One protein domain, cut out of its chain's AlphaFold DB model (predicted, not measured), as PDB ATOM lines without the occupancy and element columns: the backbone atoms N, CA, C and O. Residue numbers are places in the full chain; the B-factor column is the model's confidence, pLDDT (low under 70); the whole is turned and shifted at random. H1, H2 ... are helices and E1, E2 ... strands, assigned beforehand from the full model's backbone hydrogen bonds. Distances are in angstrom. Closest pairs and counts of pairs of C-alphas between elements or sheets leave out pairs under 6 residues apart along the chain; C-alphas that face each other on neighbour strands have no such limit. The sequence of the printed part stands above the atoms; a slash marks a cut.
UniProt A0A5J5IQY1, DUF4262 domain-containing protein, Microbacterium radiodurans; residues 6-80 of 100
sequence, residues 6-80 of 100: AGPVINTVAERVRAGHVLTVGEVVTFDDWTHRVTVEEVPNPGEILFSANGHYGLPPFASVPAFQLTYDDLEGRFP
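What this domain is: This is residues 6 to 80 of the 100 residues of the protein "DUF4262 domain-containing protein" of Microbacterium radiodurans (UniProt A0A5J5IQY1). A small antiparallel sheet of three strands, E1, E2 and E3, has one helix, H1, crossing one of its faces, while a small head of two short helices, H2 and H3, with loop lies beyond the sheet, past the last residue of E2 and the first of E3. Residues 15 to 20, of which 15 to 18 belong to H1, stick out free. The printed part has 75 residues, with named elements in the order H1, E1, E2, H2, H3, E3; the sheet's order is E1, E2, E3, and the class is mixed, helices and strands. It is only just loose, close to compact, with a radius of gyration of the C-alphas of 13.8 A and spans of 40 by 28 by 20 A.

Where its parts are: H1, residues 6 to 18, begins at C-alpha 6 (-21.689, -30.897, -49.028) and is 18.2 A long. E1 is residues 28 to 31, and E2, residues 34 to 42, is 23.0 A long. H2 is residues 46 to 49 and H3 residues 51 to 56. E3, residues 68 to 72, is 12.9 A long and ends at C-alpha 72 (-24.362, -27.969, -39.966).

How they stand to each other: E1 and E2 form a hairpin at 148 degrees, with N 29 and O 38 2.8 A apart, within hydrogen-bond range. E2 and E3 are antiparallel at 145 degrees, with N 69 and O 41 2.8 A apart, within that range. H1 is on the sheet at a height of 10.1 A, over E1 and E2, and runs across the strands, at 69 degrees to E1 on the local plane. H2 and H3 are close but not clearly touching; their closest C-alphas, of Gly 47 and Asn 54, are 7.5 A apart. Neither is on the sheet, and H1 is apart from both. Every O i to N i+4 pair is within hydrogen-bond range in H1 and H3; H2 is too short for one.

The domain as a whole: The C-alphas farthest apart, of Gly 58 and Glu 76, are 42.0 A apart. The link from H3 to E3, 11 residues, is long. The printed part has no cut, and no printed residue is under 70 in pLDDT.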
ATOM      1  N   ALA A   6     -21.851 -29.642 -49.765       81.44
ATOM      2  CA  ALA A   6     -21.689 -30.897 -49.028       81.44
ATOM      3  C   ALA A   6     -20.417 -31.666 -49.424       81.44
ATOM      4  O   ALA A   6     -19.724 -32.207 -48.564       81.44
ATOM      5  N   GLY A   7     -20.086 -31.695 -50.721       86.19
ATOM      6  CA  GLY A   7     -18.891 -32.374 -51.233       86.19
ATOM      7  C   GLY A   7     -17.587 -31.812 -50.650       86.19
ATOM      8  O   GLY A   7     -16.819 -32.577 -50.066       86.19
ATOM      9  N   PRO A   8     -17.339 -30.491 -50.752       89.12
ATOM     10  CA  PRO A   8     -16.189 -29.845 -50.122       89.12
ATOM     11  C   PRO A   8     -16.082 -30.112 -48.616       89.12
ATOM     12  O   PRO A   8     -15.008 -30.477 -48.147       89.12
ATOM     13  N   VAL A   9     -17.188 -30.019 -47.870       90.62
ATOM     14  CA  VAL A   9     -17.202 -30.295 -46.422       90.62
ATOM     15  C   VAL A   9     -16.758 -31.726 -46.121       90.62
ATOM     16  O   VAL A   9     -15.858 -31.932 -45.304       90.62
ATOM     17  N   ILE A  10     -17.346 -32.714 -46.803       90.94
ATOM     18  CA  ILE A  10     -16.993 -34.128 -46.617       90.94
ATOM     19  C   ILE A  10     -15.520 -34.368 -46.961       90.94
ATOM     20  O   ILE A  10     -14.834 -35.075 -46.224       90.94
ATOM     21  N   ASN A  11     -15.015 -33.764 -48.039       92.38
ATOM     22  CA  ASN A  11     -13.618 -33.911 -48.438       92.38
ATOM     23  C   ASN A  11     -12.660 -33.348 -47.383       92.38
ATOM     24  O   ASN A  11     -11.743 -34.057 -46.973       92.38
ATOM     25  N   THR A  12     -12.911 -32.135 -46.886       93.62
ATOM     26  CA  THR A  12     -12.077 -31.511 -45.850       93.62
ATOM     27  C   THR A  12     -12.068 -32.330 -44.559       93.62
ATOM     28  O   THR A  12     -11.014 -32.549 -43.964       93.62
ATOM     29  N   VAL A  13     -13.224 -32.840 -44.125       94.75
ATOM     30  CA  VAL A  13     -13.295 -33.701 -42.933       94.75
ATOM     31  C   VAL A  13     -12.566 -35.028 -43.166       94.75
ATOM     32  O   VAL A  13     -11.798 -35.467 -42.308       94.75
ATOM     33  N   ALA A  14     -12.729 -35.645 -44.338       92.94
ATOM     34  CA  ALA A  14     -12.029 -36.877 -44.691       92.94
ATOM     35  C   ALA A  14     -10.503 -36.694 -44.739       92.94
ATOM     36  O   ALA A  14      -9.765 -37.600 -44.356       92.94
ATOM     37  N   GLU A  15     -10.006 -35.535 -45.177       95.38
ATOM     38  CA  GLU A  15      -8.576 -35.205 -45.133       95.38
ATOM     39  C   GLU A  15      -8.035 -35.149 -43.706       95.38
ATOM     40  O   GLU A  15      -6.981 -35.728 -43.446       95.38
ATOM     41  N   ARG A  16      -8.776 -34.556 -42.763       95.12
ATOM     42  CA  ARG A  16      -8.392 -34.551 -41.339       95.12
ATOM     43  C   ARG A  16      -8.314 -35.965 -40.778       95.12
ATOM     44  O   ARG A  16      -7.327 -36.310 -40.131       95.12
ATOM     45  N   VAL A  17      -9.307 -36.803 -41.078       95.19
ATOM     46  CA  VAL A  17      -9.305 -38.216 -40.662       95.19
ATOM     47  C   VAL A  17      -8.108 -38.960 -41.255       95.19
ATOM     48  O   VAL A  17      -7.408 -39.673 -40.540       95.19
ATOM     49  N   ARG A  18      -7.800 -38.747 -42.541       95.69
ATOM     50  CA  ARG A  18      -6.609 -39.328 -43.188       95.69
ATOM     51  C   ARG A  18      -5.294 -38.838 -42.580       95.69
ATOM     52  O   ARG A  18      -4.328 -39.594 -42.571       95.69
ATOM     53  N   ALA A  19      -5.258 -37.615 -42.056       97.12
ATOM     54  CA  ALA A  19      -4.115 -37.072 -41.324       97.12
ATOM     55  C   ALA A  19      -3.989 -37.617 -39.885       97.12
ATOM     56  O   ALA A  19      -3.036 -37.274 -39.188       97.12
ATOM     57  N   GLY A  20      -4.915 -38.477 -39.442       96.56
ATOM     58  CA  GLY A  20      -4.896 -39.122 -38.127       96.56
ATOM     59  C   GLY A  20      -5.830 -38.491 -37.096       96.56
ATOM     60  O   GLY A  20      -5.815 -38.910 -35.939       96.56
ATOM     61  N   HIS A  21      -6.648 -37.506 -37.482       96.00
ATOM     62  CA  HIS A  21      -7.662 -36.953 -36.586       96.00
ATOM     63  C   HIS A  21      -8.765 -37.980 -36.314       96.00
ATOM     64  O   HIS A  21      -9.324 -38.569 -37.240       96.00
ATOM     65  N   VAL A  22      -9.108 -38.172 -35.042       95.12
ATOM     66  CA  VAL A  22     -10.179 -39.082 -34.624       95.12
ATOM     67  C   VAL A  22     -11.420 -38.259 -34.309       95.12
ATOM     68  O   VAL A  22     -11.456 -37.559 -33.299       95.12
ATOM     69  N   LEU A  23     -12.436 -38.357 -35.170       95.81
ATOM     70  CA  LEU A  23     -13.716 -37.688 -34.944       95.81
ATOM     71  C   LEU A  23     -14.423 -38.269 -33.720       95.81
ATOM     72  O   LEU A  23     -14.515 -39.490 -33.571       95.81
ATOM     73  N   THR A  24     -14.959 -37.391 -32.878       96.25
ATOM     74  CA  THR A  24     -15.697 -37.774 -31.667       96.25
ATOM     75  C   THR A  24     -17.144 -37.298 -31.736       96.25
ATOM     76  O   THR A  24     -17.418 -36.199 -32.200       96.25
ATOM     77  N   VAL A  25     -18.096 -38.097 -31.246       96.25
ATOM     78  CA  VAL A  25     -19.508 -37.682 -31.164       96.25
ATOM     79  C   VAL A  25     -19.640 -36.422 -30.301       96.25
ATOM     80  O   VAL A  25     -19.112 -36.362 -29.191       96.25
ATOM     81  N   GLY A  26     -20.351 -35.418 -30.812       95.81
ATOM     82  CA  GLY A  26     -20.502 -34.097 -30.201       95.81
ATOM     83  C   GLY A  26     -19.356 -33.125 -30.496       95.81
ATOM     84  O   GLY A  26     -19.437 -31.963 -30.101       95.81
ATOM     85  N   GLU A  27     -18.302 -33.562 -31.190       97.38
ATOM     86  CA  GLU A  27     -17.247 -32.669 -31.664       97.38
ATOM     87  C   GLU A  27     -17.822 -31.631 -32.628       97.38
ATOM     88  O   GLU A  27     -18.534 -31.972 -33.573       97.38
ATOM     89  N   VAL A  28     -17.461 -30.365 -32.410       96.88
ATOM     90  CA  VAL A  28     -17.754 -29.271 -33.336       96.88
ATOM     91  C   VAL A  28     -16.529 -29.018 -34.203       96.88
ATOM     92  O   VAL A  28     -15.491 -28.562 -33.725       96.88
ATOM     93  N   VAL A  29     -16.671 -29.285 -35.494       95.50
ATOM     94  CA  VAL A  29     -15.648 -29.097 -36.515       95.50
ATOM     95  C   VAL A  29     -15.845 -27.733 -37.177       95.50
ATOM     96  O   VAL A  29     -16.918 -27.423 -37.703       95.50
ATOM     97  N   THR A  30     -14.789 -26.925 -37.158       94.69
ATOM     98  CA  THR A  30     -14.699 -25.622 -37.831       94.69
ATOM     99  C   THR A  30     -13.837 -25.714 -39.088       94.69
ATOM    100  O   THR A  30     -13.046 -26.650 -39.245       94.69
ATOM    101  N   PHE A  31     -13.967 -24.738 -39.983       91.31
ATOM    102  CA  PHE A  31     -13.302 -24.704 -41.284       91.31
ATOM    103  C   PHE A  31     -12.687 -23.320 -41.506       91.31
ATOM    104  O   PHE A  31     -13.309 -22.321 -41.160       91.31
ATOM    105  N   ASP A  32     -11.488 -23.260 -42.086       88.19
ATOM    106  CA  ASP A  32     -10.775 -21.986 -42.259       88.19
ATOM    107  C   ASP A  32     -11.455 -21.085 -43.303       88.19
ATOM    108  O   ASP A  32     -11.605 -19.884 -43.090       88.19
ATOM    109  N   ASP A  33     -11.950 -21.681 -44.391       85.94
ATOM    110  CA  ASP A  33     -12.567 -20.966 -45.519       85.94
ATOM    111  C   ASP A  33     -14.106 -21.024 -45.517       85.94
ATOM    112  O   ASP A  33     -14.756 -20.696 -46.512       85.94
ATOM    113  N   TRP A  34     -14.720 -21.479 -44.420       86.81
ATOM    114  CA  TRP A  34     -16.171 -21.640 -44.345       86.81
ATOM    115  C   TRP A  34     -16.705 -21.276 -42.960       86.81
ATOM    116  O   TRP A  34     -16.355 -21.888 -41.959       86.81
ATOM    117  N   THR A  35     -17.579 -20.267 -42.917       89.19
ATOM    118  CA  THR A  35     -18.101 -19.662 -41.677       89.19
ATOM    119  C   THR A  35     -18.957 -20.611 -40.838       89.19
ATOM    120  O   THR A  35     -19.129 -20.395 -39.641       89.19
ATOM    121  N   HIS A  36     -19.514 -21.645 -41.461       92.56
ATOM    122  CA  HIS A  36     -20.343 -22.625 -40.777       92.56
ATOM    123  C   HIS A  36     -19.513 -23.620 -39.973       92.56
ATOM    124  O   HIS A  36     -18.329 -23.861 -40.221       92.56
ATOM    125  N   ARG A  37     -20.191 -24.269 -39.037       95.00
ATOM    126  CA  ARG A  37     -19.649 -25.343 -38.214       95.00
ATOM    127  C   ARG A  37     -20.477 -26.589 -38.426       95.00
ATOM    128  O   ARG A  37     -21.673 -26.511 -38.713       95.00
ATOM    129  N   VAL A  38     -19.851 -27.746 -38.244       95.69
ATOM    130  CA  VAL A  38     -20.576 -29.015 -38.210       95.69
ATOM    131  C   VAL A  38     -20.350 -29.720 -36.894       95.69
ATOM    132  O   VAL A  38     -19.255 -29.692 -36.350       95.69
ATOM    133  N   THR A  39     -21.390 -30.358 -36.389       96.94
ATOM    134  CA  THR A  39     -21.309 -31.252 -35.239       96.94
ATOM    135  C   THR A  39     -21.353 -32.699 -35.708       96.94
ATOM    136  O   THR A  39     -22.065 -33.033 -36.661       96.94
ATOM    137  N   VAL A  40     -20.545 -33.539 -35.070       97.12
ATOM    138  CA  VAL A  40     -20.425 -34.963 -35.380       97.12
ATOM    139  C   VAL A  40     -21.465 -35.738 -34.584       97.12
ATOM    140  O   VAL A  40     -21.464 -35.726 -33.355       97.12
ATOM    141  N   GLU A  41     -22.336 -36.463 -35.274       96.75
ATOM    142  CA  GLU A  41     -23.384 -37.262 -34.650       96.75
ATOM    143  C   GLU A  41     -23.267 -38.726 -35.056       96.75
ATOM    144  O   GLU A  41     -22.970 -39.042 -36.207       96.75
ATOM    145  N   GLU A  42     -23.518 -39.636 -34.122       96.25
ATOM    146  CA  GLU A  42     -23.564 -41.064 -34.424       96.25
ATOM    147  C   GLU A  42     -24.769 -41.399 -35.309       96.25
ATOM    148  O   GLU A  42     -25.883 -40.926 -35.075       96.25
ATOM    149  N   VAL A  43     -24.553 -42.243 -36.320       95.44
ATOM    150  CA  VAL A  43     -25.631 -42.841 -37.112       95.44
ATOM    151  C   VAL A  43     -26.009 -44.177 -36.471       95.44
ATOM    152  O   VAL A  43     -25.216 -45.114 -36.543       95.44
ATOM    153  N   PRO A  44     -27.210 -44.315 -35.880       94.38
ATOM    154  CA  PRO A  44     -27.591 -45.537 -35.170       94.38
ATOM    155  C   PRO A  44     -28.050 -46.671 -36.102       94.38
ATOM    156  O   PRO A  44     -28.087 -47.827 -35.687       94.38
ATOM    157  N   ASN A  45     -28.416 -46.370 -37.353       93.44
ATOM    158  CA  ASN A  45     -28.972 -47.329 -38.315       93.44
ATOM    159  C   ASN A  45     -28.168 -47.435 -39.634       93.44
ATOM    160  O   ASN A  45     -28.765 -47.438 -40.713       93.44
ATOM    161  N   PRO A  46     -26.825 -47.558 -39.607       92.62
ATOM    162  CA  PRO A  46     -26.015 -47.524 -40.828       92.62
ATOM    163  C   PRO A  46     -26.335 -48.696 -41.770       92.62
ATOM    164  O   PRO A  46     -26.319 -48.537 -42.990       92.62
ATOM    165  N   GLY A  47     -26.739 -49.847 -41.223       92.00
ATOM    166  CA  GLY A  47     -27.181 -51.010 -41.996       92.00
ATOM    167  C   GLY A  47     -28.446 -50.779 -42.827       92.00
ATOM    168  O   GLY A  47     -28.641 -51.465 -43.827       92.00
ATOM    169  N   GLU A  48     -29.275 -49.806 -42.440       92.81
ATOM    170  CA  GLU A  48     -30.521 -49.456 -43.133       92.81
ATOM    171  C   GLU A  48     -30.324 -48.389 -44.218       92.81
ATOM    172  O   GLU A  48     -31.241 -48.163 -45.002       92.81
ATOM    173  N   ILE A  49     -29.169 -47.709 -44.259       92.19
ATOM    174  CA  ILE A  49     -28.979 -46.535 -45.131       92.19
ATOM    175  C   ILE A  49     -27.672 -46.557 -45.947       92.19
ATOM    176  O   ILE A  49     -27.591 -45.893 -46.977       92.19
ATOM    177  N   LEU A  50     -26.649 -47.328 -45.549       92.50
ATOM    178  CA  LEU A  50     -25.318 -47.351 -46.184       92.50
ATOM    179  C   LEU A  50     -25.061 -48.607 -47.031       92.50
ATOM    180  O   LEU A  50     -23.997 -49.226 -46.951       92.50
ATOM    181  N   PHE A  51     -26.017 -48.992 -47.879       92.19
ATOM    182  CA  PHE A  51     -25.942 -50.234 -48.662       92.19
ATOM    183  C   PHE A  51     -24.680 -50.343 -49.532       92.19
ATOM    184  O   PHE A  51     -24.025 -51.384 -49.540       92.19
ATOM    185  N   SER A  52     -24.298 -49.269 -50.229       91.94
ATOM    186  CA  SER A  52     -23.113 -49.274 -51.097       91.94
ATOM    187  C   SER A  52     -21.807 -49.397 -50.314       91.94
ATOM    188  O   SER A  52     -20.905 -50.108 -50.753       91.94
ATOM    189  N   ALA A  53     -21.702 -48.752 -49.146       91.69
ATOM    190  CA  ALA A  53     -20.519 -48.869 -48.296       91.69
ATOM    191  C   ALA A  53     -20.400 -50.287 -47.724       91.69
ATOM    192  O   ALA A  53     -19.339 -50.900 -47.811       91.69
ATOM    193  N   ASN A  54     -21.507 -50.849 -47.230       92.38
ATOM    194  CA  ASN A  54     -21.548 -52.230 -46.752       92.38
ATOM    195  C   ASN A  54     -21.132 -53.219 -47.849       92.38
ATOM    196  O   ASN A  54     -20.293 -54.082 -47.605       92.38
ATOM    197  N   GLY A  55     -21.638 -53.048 -49.075       92.62
ATOM    198  CA  GLY A  55     -21.240 -53.864 -50.224       92.62
ATOM    199  C   GLY A  55     -19.752 -53.738 -50.566       92.62
ATOM    200  O   GLY A  55     -19.098 -54.750 -50.799       92.62
ATOM    201  N   HIS A  56     -19.202 -52.520 -50.543       92.88
ATOM    202  CA  HIS A  56     -17.779 -52.276 -50.796       92.88
ATOM    203  C   HIS A  56     -16.871 -53.007 -49.798       92.88
ATOM    204  O   HIS A  56     -15.866 -53.591 -50.195       92.88
ATOM    205  N   TYR A  57     -17.245 -53.012 -48.516       92.00
ATOM    206  CA  TYR A  57     -16.484 -53.679 -47.456       92.00
ATOM    207  C   TYR A  57     -16.887 -55.146 -47.224       92.00
ATOM    208  O   TYR A  57     -16.343 -55.789 -46.330       92.00
ATOM    209  N   GLY A  58     -17.820 -55.695 -48.010       92.75
ATOM    210  CA  GLY A  58     -18.293 -57.077 -47.862       92.75
ATOM    211  C   GLY A  58     -19.026 -57.352 -46.543       92.75
ATOM    212  O   GLY A  58     -19.027 -58.487 -46.068       92.75
ATOM    213  N   LEU A  59     -19.625 -56.327 -45.934       91.50
ATOM    214  CA  LEU A  59     -20.285 -56.417 -44.635       91.50
ATOM    215  C   LEU A  59     -21.795 -56.649 -44.785       91.50
ATOM    216  O   LEU A  59     -22.445 -55.987 -45.600       91.50
ATOM    217  N   PRO A  60     -22.394 -57.555 -43.991       89.06
ATOM    218  CA  PRO A  60     -23.840 -57.710 -43.960       89.06
ATOM    219  C   PRO A  60     -24.504 -56.532 -43.215       89.06
ATOM    220  O   PRO A  60     -23.871 -55.923 -42.351       89.06
ATOM    221  N   PRO A  61     -25.797 -56.238 -43.458       81.88
ATOM    222  CA  PRO A  61     -26.477 -55.090 -42.845       81.88
ATOM    223  C   PRO A  61     -26.431 -55.055 -41.309       81.88
ATOM    224  O   PRO A  61     -26.321 -53.984 -40.723       81.88
ATOM    225  N   PHE A  62     -26.472 -56.216 -40.646       85.44
ATOM    226  CA  PHE A  62     -26.422 -56.319 -39.179       85.44
ATOM    227  C   PHE A  62     -25.025 -56.076 -38.578       85.44
ATOM    228  O   PHE A  62     -24.902 -55.956 -37.364       85.44
ATOM    229  N   ALA A  63     -23.981 -56.022 -39.408       90.00
ATOM    230  CA  ALA A  63     -22.603 -55.716 -39.023       90.00
ATOM    231  C   ALA A  63     -22.041 -54.597 -39.917       90.00
ATOM    232  O   ALA A  63     -20.918 -54.677 -40.410       90.00
ATOM    233  N   SER A  64     -22.880 -53.593 -40.183       92.12
ATOM    234  CA  SER A  64     -22.580 -52.466 -41.066       92.12
ATOM    235  C   SER A  64     -21.375 -51.646 -40.592       92.12
ATOM    236  O   SER A  64     -21.020 -51.661 -39.412       92.12
ATOM    237  N   VAL A  65     -20.761 -50.900 -41.518       90.50
ATOM    238  CA  VAL A  65     -19.729 -49.919 -41.166       90.50
ATOM    239  C   VAL A  65     -20.267 -48.891 -40.159       90.50
ATOM    240  O   VAL A  65     -21.345 -48.336 -40.380       90.50
ATOM    241  N   PRO A  66     -19.527 -48.589 -39.074       91.25
ATOM    242  CA  PRO A  66     -19.833 -47.436 -38.238       91.25
ATOM    243  C   PRO A  66     -19.809 -46.158 -39.075       91.25
ATOM    244  O   PRO A  66     -18.982 -46.015 -39.979       91.25
ATOM    245  N   ALA A  67     -20.706 -45.225 -38.772       93.75
ATOM    246  CA  ALA A  67     -20.816 -43.986 -39.522       93.75
ATOM    247  C   ALA A  67     -21.191 -42.808 -38.628       93.75
ATOM    248  O   ALA A  67     -21.891 -42.952 -37.625       93.75
ATOM    249  N   PHE A  68     -20.750 -41.632 -39.063       95.38
ATOM    250  CA  PHE A  68     -21.154 -40.358 -38.496       95.38
ATOM    251  C   PHE A  68     -21.971 -39.563 -39.510       95.38
ATOM    252  O   PHE A  68     -21.704 -39.599 -40.713       95.38
ATOM    253  N   GLN A  69     -22.946 -38.815 -39.005       94.44
ATOM    254  CA  GLN A  69     -23.620 -37.745 -39.720       94.44
ATOM    255  C   GLN A  69     -23.002 -36.418 -39.279       94.44
ATOM    256  O   GLN A  69     -22.764 -36.200 -38.094       94.44
ATOM    257  N   LEU A  70     -22.752 -35.529 -40.238       94.81
ATOM    258  CA  LEU A  70     -22.310 -34.164 -39.972       94.81
ATOM    259  C   LEU A  70     -23.509 -33.228 -40.120       94.81
ATOM    260  O   LEU A  70     -24.051 -33.094 -41.218       94.81
ATOM    261  N   THR A  71     -23.909 -32.586 -39.029       94.31
ATOM    262  CA  THR A  71     -25.028 -31.633 -39.013       94.31
ATOM    263  C   THR A  71     -24.473 -30.215 -38.952       94.31
ATOM    264  O   THR A  71     -23.658 -29.919 -38.085       94.31
ATOM    265  N   TYR A  72     -24.882 -29.338 -39.870       93.75
ATOM    266  CA  TYR A  72     -24.362 -27.969 -39.966       93.75
ATOM    267  C   TYR A  72     -25.264 -26.945 -39.264       93.75
ATOM    268  O   TYR A  72     -26.473 -27.153 -39.134       93.75
ATOM    269  N   ASP A  73     -24.677 -25.834 -38.832       94.88
ATOM    270  CA  ASP A  73     -25.391 -24.699 -38.246       94.88
ATOM    271  C   ASP A  73     -26.028 -23.768 -39.297       94.88
ATOM    272  O   ASP A  73     -25.752 -23.834 -40.498       94.88
ATOM    273  N   ASP A  74     -26.938 -22.892 -38.875       93.25
ATOM    274  CA  ASP A  74     -27.437 -21.816 -39.728       93.25
ATOM    275  C   ASP A  74     -26.459 -20.633 -39.821       93.25
ATOM    276  O   ASP A  74     -25.349 -20.671 -39.298       93.25
ATOM    277  N   LEU A  75     -26.852 -19.575 -40.539       92.00
ATOM    278  CA  LEU A  75     -26.004 -18.390 -40.739       92.00
ATOM    279  C   LEU A  75     -25.699 -17.629 -39.438       92.00
ATOM    280  O   LEU A  75     -24.745 -16.862 -39.403       92.00
ATOM    281  N   GLU A  76     -26.489 -17.851 -38.388       93.81
ATOM    282  CA  GLU A  76     -26.310 -17.256 -37.059       93.81
ATOM    283  C   GLU A  76     -25.610 -18.234 -36.098       93.81
ATOM    284  O   GLU A  76     -25.546 -17.999 -34.891       93.81
ATOM    285  N   GLY A  77     -25.098 -19.356 -36.613       93.88
ATOM    286  CA  GLY A  77     -24.365 -20.347 -35.836       93.88
ATOM    287  C   GLY A  77     -25.242 -21.255 -34.973       93.88
ATOM    288  O   GLY A  77     -24.721 -21.892 -34.060       93.88
ATOM    289  N   ARG A  78     -26.551 -21.342 -35.224       95.75
ATOM    290  CA  ARG A  78     -27.463 -22.207 -34.457       95.75
ATOM    291  C   ARG A  78     -27.594 -23.581 -35.098       95.75
ATOM    292  O   ARG A  78     -27.758 -23.680 -36.311       95.75
ATOM    293  N   PHE A  79     -27.563 -24.639 -34.302       94.81
ATOM    294  CA  PHE A  79     -27.863 -25.997 -34.749       94.81
ATOM    295  C   PHE A  79     -29.374 -26.266 -34.769       94.81
ATOM    296  O   PHE A  79     -30.140 -25.520 -34.162       94.81
ATOM    297  N   PRO A  80     -29.840 -27.350 -35.424       93.75
ATOM    298  CA  PRO A  80     -31.271 -27.636 -35.564       93.75
ATOM    299  C   PRO A  80     -32.079 -27.743 -34.264       93.75
ATOM    300  O   PRO A  80     -33.305 -27.664 -34.304       93.75
TER     301      PRO A  80